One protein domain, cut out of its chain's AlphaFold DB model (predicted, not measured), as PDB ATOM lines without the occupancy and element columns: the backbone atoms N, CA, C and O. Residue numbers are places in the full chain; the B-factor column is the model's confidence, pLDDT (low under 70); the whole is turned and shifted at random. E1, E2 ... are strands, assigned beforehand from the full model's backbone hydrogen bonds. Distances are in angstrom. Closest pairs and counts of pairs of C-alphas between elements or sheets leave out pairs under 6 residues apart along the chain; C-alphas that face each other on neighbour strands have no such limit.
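What this domain is: This is residues 16 to 83 of the 178 residues of an uncharacterized protein of Deltaproteobacteria bacterium (UniProt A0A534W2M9). This small domain has little regular structure: a three-stranded meander, E1 - E2 - E3, each strand the antiparallel neighbour of the one before, and a short antiparallel hairpin, E4 and E5, toward the other end. The 68 printed residues hold no named helix and five strands, E1 to E5; the class is all strand, with only 18 residues in named elements. The whole is compact, radius of gyration of the C-alphas 10.6 A, and spans 31 by 25 by 18 A.

How they stand to each other: Inner strand E2, residues 25 to 28, forms hairpins with edge strands E1, residues 16 to 19, at 156 degrees, and E3, residues 33 to 36, at 154 degrees. N 17 and O 26, and N 25 and O 36, are each 2.8 A apart, within hydrogen-bond range. E4, residues 65 to 67, and E5, residues 70 to 72, form a hairpin with N 72 and O 65 at 2.8 A, within hydrogen-bond range. Both are apart from E1, E2 and E3.

Where its parts are: E1, 8.1 A long from first to last C-alpha, begins at C-alpha 16 (-30.199, -5.671, 24.296). E2 measures 9.7 A, E3 9.8 A and E4 6.0 A. E5, 6.6 A, ends at C-alpha 72 (-29.093, -12.189, 38.836).

The domain as a whole: The farthest C-alphas, Ala 39 and Pro 83, are 31.8 A apart. The printed part has no cut. The E3 to E4 link is long. Residues 30 to 31, 49 to 53 and 55 have pLDDT under 70.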
ATOM      1  N   LEU A  16     -30.015  -4.344  23.702       84.81
ATOM      2  CA  LEU A  16     -30.199  -5.671  24.296       84.81
ATOM      3  C   LEU A  16     -28.860  -6.129  24.873       84.81
ATOM      4  O   LEU A  16     -27.885  -6.289  24.136       84.81
ATOM      5  N   ALA A  17     -28.813  -6.333  26.186       84.19
ATOM      6  CA  ALA A  17     -27.581  -6.657  26.895       84.19
ATOM      7  C   ALA A  17     -27.296  -8.161  26.929       84.19
ATOM      8  O   ALA A  17     -26.138  -8.569  26.807       84.19
ATOM      9  N   ALA A  18     -28.330  -8.984  27.112       88.12
ATOM     10  CA  ALA A  18     -28.198 -10.432  27.239       88.12
ATOM     11  C   ALA A  18     -29.527 -11.158  26.992       88.12
ATOM     12  O   ALA A  18     -30.593 -10.551  27.032       88.12
ATOM     13  N   ILE A  19     -29.450 -12.471  26.776       90.62
ATOM     14  CA  ILE A  19     -30.584 -13.403  26.756       90.62
ATOM     15  C   ILE A  19     -30.245 -14.596  27.654       90.62
ATOM     16  O   ILE A  19     -29.090 -15.029  27.666       90.62
ATOM     17  N   ASP A  20     -31.207 -15.082  28.434       92.00
ATOM     18  CA  ASP A  20     -31.038 -16.244  29.312       92.00
ATOM     19  C   ASP A  20     -31.482 -17.560  28.641       92.00
ATOM     20  O   ASP A  20     -31.962 -17.583  27.505       92.00
ATOM     21  N   GLU A  21     -31.332 -18.682  29.352       91.31
ATOM     22  CA  GLU A  21     -31.699 -20.019  28.854       91.31
ATOM     23  C   GLU A  21     -33.208 -20.197  28.608       91.31
ATOM     24  O   GLU A  21     -33.606 -21.031  27.795       91.31
ATOM     25  N   ARG A  22     -34.054 -19.370  29.239       91.12
ATOM     26  CA  ARG A  22     -35.510 -19.356  29.033       91.12
ATOM     27  C   ARG A  22     -35.913 -18.548  27.797       91.12
ATOM     28  O   ARG A  22     -37.085 -18.541  27.426       91.12
ATOM     29  N   GLY A  23     -34.964 -17.858  27.163       89.19
ATOM     30  CA  GLY A  23     -35.224 -16.926  26.073       89.19
ATOM     31  C   GLY A  23     -35.687 -15.547  26.547       89.19
ATOM     32  O   GLY A  23     -36.202 -14.776  25.737       89.19
ATOM     33  N   MET A  24     -35.509 -15.231  27.833       90.00
ATOM     34  CA  MET A  24     -35.787 -13.907  28.378       90.00
ATOM     35  C   MET A  24     -34.614 -12.983  28.101       90.00
ATOM     36  O   MET A  24     -33.456 -13.332  28.329       90.00
ATOM     37  N   VAL A  25     -34.920 -11.800  27.594       89.12
ATOM     38  CA  VAL A  25     -33.945 -10.791  27.202       89.12
ATOM     39  C   VAL A  25     -33.838  -9.746  28.304       89.12
ATOM     40  O   VAL A  25     -34.800  -9.476  29.021       89.12
ATOM     41  N   ILE A  26     -32.656  -9.159  28.441       86.94
ATOM     42  CA  ILE A  26     -32.444  -7.987  29.277       86.94
ATOM     43  C   ILE A  26     -32.207  -6.787  28.367       86.94
ATOM     44  O   ILE A  26     -31.259  -6.783  27.574       86.94
ATOM     45  N   GLU A  27     -33.070  -5.783  28.489       85.88
ATOM     46  CA  GLU A  27     -32.877  -4.480  27.859       85.88
ATOM     47  C   GLU A  27     -32.125  -3.562  28.814       85.88
ATOM     48  O   GLU A  27     -32.553  -3.376  29.952       85.88
ATOM     49  N   ASP A  28     -31.019  -3.008  28.334       79.94
ATOM     50  CA  ASP A  28     -30.220  -1.975  28.983       79.94
ATOM     51  C   ASP A  28     -30.602  -0.633  28.364       79.94
ATOM     52  O   ASP A  28     -30.120  -0.258  27.290       79.94
ATOM     53  N   GLY A  29     -31.591   0.009  28.981       74.81
ATOM     54  CA  GLY A  29     -32.089   1.321  28.601       74.81
ATOM     55  C   GLY A  29     -31.216   2.451  29.159       74.81
ATOM     56  O   GLY A  29     -30.399   2.240  30.049       74.81
ATOM     57  N   PRO A  30     -31.419   3.699  28.704       68.12
ATOM     58  CA  PRO A  30     -30.595   4.840  29.121       68.12
ATOM     59  C   PRO A  30     -30.656   5.166  30.628       68.12
ATOM     60  O   PRO A  30     -29.781   5.873  31.126       68.12
ATOM     61  N   SER A  31     -31.675   4.684  31.348       67.94
ATOM     62  CA  SER A  31     -31.858   4.896  32.794       67.94
ATOM     63  C   SER A  31     -32.184   3.634  33.594       67.94
ATOM     64  O   SER A  31     -32.122   3.682  34.817       67.94
ATOM     65  N   ASP A  32     -32.549   2.531  32.935       78.94
ATOM     66  CA  ASP A  32     -33.150   1.360  33.575       78.94
ATOM     67  C   ASP A  32     -32.768   0.070  32.848       78.94
ATOM     68  O   ASP A  32     -32.667   0.047  31.622       78.94
ATOM     69  N   LEU A  33     -32.633  -1.014  33.611       84.62
ATOM     70  CA  LEU A  33     -32.355  -2.363  33.119       84.62
ATOM     71  C   LEU A  33     -33.548  -3.261  33.468       84.62
ATOM     72  O   LEU A  33     -34.012  -3.213  34.601       84.62
ATOM     73  N   TYR A  34     -34.081  -4.077  32.560       86.81
ATOM     74  CA  TYR A  34     -35.247  -4.918  32.888       86.81
ATOM     75  C   TYR A  34     -35.338  -6.203  32.078       86.81
ATOM     76  O   TYR A  34     -34.837  -6.300  30.957       86.81
ATOM     77  N   TRP A  35     -36.042  -7.178  32.653       89.75
ATOM     78  CA  TRP A  35     -36.412  -8.419  31.991       89.75
ATOM     79  C   TRP A  35     -37.567  -8.196  31.018       89.75
ATOM     80  O   TRP A  35     -38.602  -7.617  31.369       89.75
ATOM     81  N   MET A  36     -37.411  -8.717  29.809       89.00
ATOM     82  CA  MET A  36     -38.431  -8.713  28.771       89.00
ATOM     83  C   MET A  36     -38.479 -10.059  28.050       89.00
ATOM     84  O   MET A  36     -37.474 -10.762  27.952       89.00
ATOM     85  N   ASP A  37     -39.634 -10.420  27.509       88.69
ATOM     86  CA  ASP A  37     -39.697 -11.526  26.557       88.69
ATOM     87  C   ASP A  37     -39.344 -11.066  25.133       88.69
ATOM     88  O   ASP A  37     -39.194  -9.879  24.829       88.69
ATOM     89  N   THR A  38     -39.231 -12.028  24.218       84.81
ATOM     90  CA  THR A  38     -38.950 -11.751  22.801       84.81
ATOM     91  C   THR A  38     -40.108 -11.072  22.060       84.81
ATOM     92  O   THR A  38     -39.906 -10.623  20.930       84.81
ATOM     93  N   ALA A  39     -41.289 -10.938  22.671       84.25
ATOM     94  CA  ALA A  39     -42.411 -10.146  22.164       84.25
ATOM     95  C   ALA A  39     -42.419  -8.701  22.702       84.25
ATOM     96  O   ALA A  39     -43.270  -7.904  22.307       84.25
ATOM     97  N   GLY A  40     -41.465  -8.351  23.571       80.75
ATOM     98  CA  GLY A  40     -41.304  -7.010  24.121       80.75
ATOM     99  C   GLY A  40     -42.133  -6.735  25.373       80.75
ATOM    100  O   GLY A  40     -42.142  -5.595  25.840       80.75
ATOM    101  N   ALA A  41     -42.821  -7.730  25.941       85.69
ATOM    102  CA  ALA A  41     -43.493  -7.531  27.220       85.69
ATOM    103  C   ALA A  41     -42.451  -7.479  28.341       85.69
ATOM    104  O   ALA A  41     -41.516  -8.277  28.358       85.69
ATOM    105  N   ARG A  42     -42.609  -6.538  29.277       86.88
ATOM    106  CA  ARG A  42     -41.756  -6.422  30.468       86.88
ATOM    107  C   ARG A  42     -42.253  -7.362  31.562       86.88
ATOM    108  O   ARG A  42     -43.454  -7.411  31.822       86.88
ATOM    109  N   HIS A  43     -41.327  -8.052  32.221       83.06
ATOM    110  CA  HIS A  43     -41.626  -9.042  33.266       83.06
ATOM    111  C   HIS A  43     -41.112  -8.642  34.651       83.06
ATOM    112  O   HIS A  43     -41.502  -9.249  35.645       83.06
ATOM    113  N   SER A  44     -40.294  -7.592  34.743       82.25
ATOM    114  CA  SER A  44     -39.774  -7.073  36.010       82.25
ATOM    115  C   SER A  44     -39.913  -5.553  36.116       82.25
ATOM    116  O   SER A  44     -40.128  -4.852  35.124       82.25
ATOM    117  N   GLY A  45     -39.734  -5.035  37.335       83.19
ATOM    118  CA  GLY A  45     -39.338  -3.638  37.531       83.19
ATOM    119  C   GLY A  45     -37.902  -3.384  37.053       83.19
ATOM    120  O   GLY A  45     -37.243  -4.296  36.543       83.19
ATOM    121  N   SER A  46     -37.418  -2.154  37.243       84.56
ATOM    122  CA  SER A  46     -36.014  -1.819  36.977       84.56
ATOM    123  C   SER A  46     -35.104  -2.632  37.900       84.56
ATOM    124  O   SER A  46     -35.339  -2.717  39.107       84.56
ATOM    125  N   ILE A  47     -34.106  -3.278  37.314       86.00
ATOM    126  CA  ILE A  47     -33.057  -4.014  37.999       86.00
ATOM    127  C   ILE A  47     -32.094  -2.970  38.556       86.00
ATOM    128  O   ILE A  47     -31.533  -2.179  37.797       86.00
ATOM    129  N   GLU A  48     -31.910  -2.957  39.876       79.00
ATOM    130  CA  GLU A  48     -31.060  -1.979  40.553       79.00
ATOM    131  C   GLU A  48     -29.646  -1.990  39.948       79.00
ATOM    132  O   GLU A  48     -28.930  -2.999  39.954       79.00
ATOM    133  N   ALA A  49     -29.274  -0.850  39.363       55.94
ATOM    134  CA  ALA A  49     -28.099  -0.709  38.522       55.94
ATOM    135  C   ALA A  49     -26.796  -0.774  39.336       55.94
ATOM    136  O   ALA A  49     -26.325   0.201  39.918       55.94
ATOM    137  N   GLY A  50     -26.191  -1.957  39.310       53.84
ATOM    138  CA  GLY A  50     -24.763  -2.227  39.512       53.84
ATOM    139  C   GLY A  50     -24.289  -3.386  38.626       53.84
ATOM    140  O   GLY A  50     -23.234  -3.974  38.874       53.84
ATOM    141  N   ALA A  51     -25.104  -3.761  37.631       54.16
ATOM    142  CA  ALA A  51     -24.878  -4.935  36.811       54.16
ATOM    143  C   ALA A  51     -23.649  -4.701  35.912       54.16
ATOM    144  O   ALA A  51     -23.605  -3.722  35.165       54.16
ATOM    145  N   PRO A  52     -22.628  -5.570  35.971       57.34
ATOM    146  CA  PRO A  52     -21.516  -5.528  35.029       57.34
ATOM    147  C   PRO A  52     -22.058  -5.790  33.617       57.34
ATOM    148  O   PRO A  52     -23.196  -6.242  33.484       57.34
ATOM    149  N   PRO A  53     -21.264  -5.589  32.550       65.75
ATOM    150  CA  PRO A  53     -21.690  -5.947  31.201       65.75
ATOM    151  C   PRO A  53     -22.144  -7.415  31.152       65.75
ATOM    152  O   PRO A  53     -21.324  -8.336  31.117       65.75
ATOM    153  N   LEU A  54     -23.468  -7.622  31.144       71.44
ATOM    154  CA  LEU A  54     -24.117  -8.939  31.160       71.44
ATOM    155  C   LEU A  54     -23.739  -9.774  29.933       71.44
ATOM    156  O   LEU A  54     -23.777 -10.998  29.979       71.44
ATOM    157  N   GLN A  55     -23.251  -9.112  28.883       68.75
ATOM    158  CA  GLN A  55     -22.631  -9.713  27.702       68.75
ATOM    159  C   GLN A  55     -21.515 -10.717  28.038       68.75
ATOM    160  O   GLN A  55     -21.231 -11.606  27.240       68.75
ATOM    161  N   ARG A  56     -20.850 -10.563  29.192       75.94
ATOM    162  CA  ARG A  56     -19.783 -11.463  29.662       75.94
ATOM    163  C   ARG A  56     -20.189 -12.311  30.865       75.94
ATOM    164  O   ARG A  56     -19.364 -13.074  31.363       75.94
ATOM    165  N   ALA A  57     -21.412 -12.150  31.362       87.62
ATOM    166  CA  ALA A  57     -21.896 -12.933  32.486       87.62
ATOM    167  C   ALA A  57     -22.092 -14.394  32.068       87.62
ATOM    168  O   ALA A  57     -22.422 -14.702  30.919       87.62
ATOM    169  N   ARG A  58     -21.883 -15.310  33.013       91.94
ATOM    170  CA  ARG A  58     -22.093 -16.736  32.768       91.94
ATOM    171  C   ARG A  58     -23.590 -17.006  32.854       91.94
ATOM    172  O   ARG A  58     -24.196 -16.716  33.883       91.94
ATOM    173  N   GLN A  59     -24.187 -17.538  31.792       92.88
ATOM    174  CA  GLN A  59     -25.583 -17.973  31.845       92.88
ATOM    175  C   GLN A  59     -25.732 -19.151  32.807       92.88
ATOM    176  O   GLN A  59     -24.823 -19.975  32.939       92.88
ATOM    177  N   LEU A  60     -26.893 -19.237  33.448       95.56
ATOM    178  CA  LEU A  60     -27.247 -20.342  34.327       95.56
ATOM    179  C   LEU A  60     -28.338 -21.208  33.684       95.56
ATOM    180  O   LEU A  60     -29.236 -20.713  33.003       95.56
ATOM    181  N   ILE A  61     -28.244 -22.518  33.898       95.38
ATOM    182  CA  ILE A  61     -29.293 -23.492  33.590       95.38
ATOM    183  C   ILE A  61     -30.536 -23.123  34.402       95.38
ATOM    184  O   ILE A  61     -30.445 -22.951  35.618       95.38
ATOM    185  N   GLY A  62     -31.690 -23.027  33.740       93.94
ATOM    186  CA  GLY A  62     -32.928 -22.516  34.327       93.94
ATOM    187  C   GLY A  62     -33.112 -21.002  34.179       93.94
ATOM    188  O   GLY A  62     -34.155 -20.484  34.575       93.94
ATOM    189  N   GLY A  63     -32.143 -20.295  33.589       93.62
ATOM    190  CA  GLY A  63     -32.174 -18.849  33.380       93.62
ATOM    191  C   GLY A  63     -31.389 -18.061  34.428       93.62
ATOM    192  O   GLY A  63     -30.930 -18.593  35.438       93.62
ATOM    193  N   GLY A  64     -31.238 -16.760  34.185       92.88
ATOM    194  CA  GLY A  64     -30.402 -15.895  35.016       92.88
ATOM    195  C   GLY A  64     -28.916 -15.906  34.654       92.88
ATOM    196  O   GLY A  64     -28.465 -16.557  33.704       92.88
ATOM    197  N   PHE A  65     -28.153 -15.141  35.433       93.19
ATOM    198  CA  PHE A  65     -26.756 -14.835  35.156       93.19
ATOM    199  C   PHE A  65     -25.917 -14.841  36.428       93.19
ATOM    200  O   PHE A  65     -26.270 -14.214  37.425       93.19
ATOM    201  N   ASP A  66     -24.754 -15.480  36.366       93.50
ATOM    202  CA  ASP A  66     -23.687 -15.270  37.331       93.50
ATOM    203  C   ASP A  66     -22.745 -14.161  36.842       93.50
ATOM    204  O   ASP A  66     -22.116 -14.246  35.782       93.50
ATOM    205  N   THR A  67     -22.681 -13.097  37.635       89.12
ATOM    206  CA  THR A  67     -21.975 -11.847  37.347       89.12
ATOM    207  C   THR A  67     -20.839 -11.647  38.350       89.12
ATOM    208  O   THR A  67     -20.792 -12.332  39.370       89.12
ATOM    209  N   ALA A  68     -19.932 -10.691  38.125       84.00
ATOM    210  CA  ALA A  68     -18.843 -10.420  39.073       84.00
ATOM    211  C   ALA A  68     -19.333  -9.938  40.460       84.00
ATOM    212  O   ALA A  68     -18.629 -10.105  41.449       84.00
ATOM    213  N   GLN A  69     -20.543  -9.380  40.542       85.75
ATOM    214  CA  GLN A  69     -21.120  -8.774  41.743       85.75
ATOM    215  C   GLN A  69     -22.113  -9.703  42.460       85.75
ATOM    216  O   GLN A  69     -22.498  -9.430  43.593       85.75
ATOM    217  N   GLY A  70     -22.540 -10.795  41.820       90.38
ATOM    218  CA  GLY A  70     -23.536 -11.720  42.360       90.38
ATOM    219  C   GLY A  70     -24.335 -12.432  41.274       90.38
ATOM    220  O   GLY A  70     -24.016 -12.347  40.087       90.38
ATOM    221  N   VAL A  71     -25.393 -13.126  41.682       93.06
ATOM    222  CA  VAL A  71     -26.290 -13.853  40.780       93.06
ATOM    223  C   VAL A  71     -27.557 -13.047  40.543       93.06
ATOM    224  O   VAL A  71     -28.307 -12.764  41.481       93.06
ATOM    225  N   LEU A  72     -27.815 -12.719  39.281       92.25
ATOM    226  CA  LEU A  72     -29.093 -12.189  38.836       92.25
ATOM    227  C   LEU A  72     -30.020 -13.366  38.529       92.25
ATOM    228  O   LEU A  72     -29.857 -14.045  37.515       92.25
ATOM    229  N   GLN A  73     -30.967 -13.622  39.428       92.50
ATOM    230  CA  GLN A  73     -31.967 -14.669  39.231       92.50
ATOM    231  C   GLN A  73     -32.971 -14.264  38.139       92.50
ATOM    232  O   GLN A  73     -33.195 -13.066  37.941       92.50
ATOM    233  N   PRO A  74     -33.599 -15.242  37.465       90.62
ATOM    234  CA  PRO A  74     -34.794 -15.035  36.655       90.62
ATOM    235  C   PRO A  74     -35.764 -14.006  37.244       90.62
ATOM    236  O   PRO A  74     -36.174 -14.135  38.396       90.62
ATOM    237  N   ASP A  75     -36.118 -12.992  36.452       90.00
ATOM    238  CA  ASP A  75     -37.148 -11.982  36.755       90.00
ATOM    239  C   ASP A  75     -36.865 -11.105  37.998       90.00
ATOM    240  O   ASP A  75     -37.664 -10.239  38.360       90.00
ATOM    241  N   ALA A  76     -35.708 -11.283  38.645       91.12
ATOM    242  CA  ALA A  76     -35.314 -10.522  39.819       91.12
ATOM    243  C   ALA A  76     -34.869  -9.105  39.450       91.12
ATOM    244  O   ALA A  76     -34.231  -8.882  38.420       91.12
ATOM    245  N   THR A  77     -35.145  -8.158  40.346       89.94
ATOM    246  CA  THR A  77     -34.742  -6.748  40.231       89.94
ATOM    247  C   THR A  77     -33.473  -6.414  41.017       89.94
ATOM    248  O   THR A  77     -33.078  -5.256  41.079       89.94
ATOM    249  N   ALA A  78     -32.826  -7.401  41.635       88.00
ATOM    250  CA  ALA A  78     -31.599  -7.211  42.400       88.00
ATOM    251  C   ALA A  78     -30.717  -8.462  42.339       88.00
ATOM    252  O   ALA A  78     -31.197  -9.581  42.125       88.00
ATOM    253  N   LEU A  79     -29.416  -8.268  42.554       90.19
ATOM    254  CA  LEU A  79     -28.461  -9.364  42.658       90.19
ATOM    255  C   LEU A  79     -28.615 -10.087  43.998       90.19
ATOM    256  O   LEU A  79     -28.756  -9.477  45.056       90.19
ATOM    257  N   SER A  80     -28.513 -11.408  43.943       92.62
ATOM    258  CA  SER A  80     -28.372 -12.266  45.115       92.62
ATOM    259  C   SER A  80     -26.898 -12.623  45.342       92.62
ATOM    260  O   SER A  80     -26.119 -12.666  44.382       92.62
ATOM    261  N   PRO A  81     -26.476 -12.893  46.591       93.31
ATOM    262  CA  PRO A  81     -25.132 -13.381  46.859       93.31
ATOM    263  C   PRO A  81     -24.827 -14.650  46.068       93.31
ATOM    264  O   PRO A  81     -25.667 -15.543  45.940       93.31
ATOM    265  N   ARG A  82     -23.596 -14.749  45.565       93.62
ATOM    266  CA  ARG A  82     -23.159 -15.923  44.816       93.62
ATOM    267  C   ARG A  82     -23.118 -17.151  45.747       93.62
ATOM    268  O   ARG A  82     -22.444 -17.098  46.780       93.62
ATOM    269  N   PRO A  83     -23.805 -18.262  45.415       95.00
ATOM    270  CA  PRO A  83     -23.713 -19.490  46.193       95.00
ATOM    271  C   PRO A  83     -22.286 -20.047  46.143       95.00
ATOM    272  O   PRO A  83     -21.562 -19.861  45.163       95.00
TER     273      PRO A  83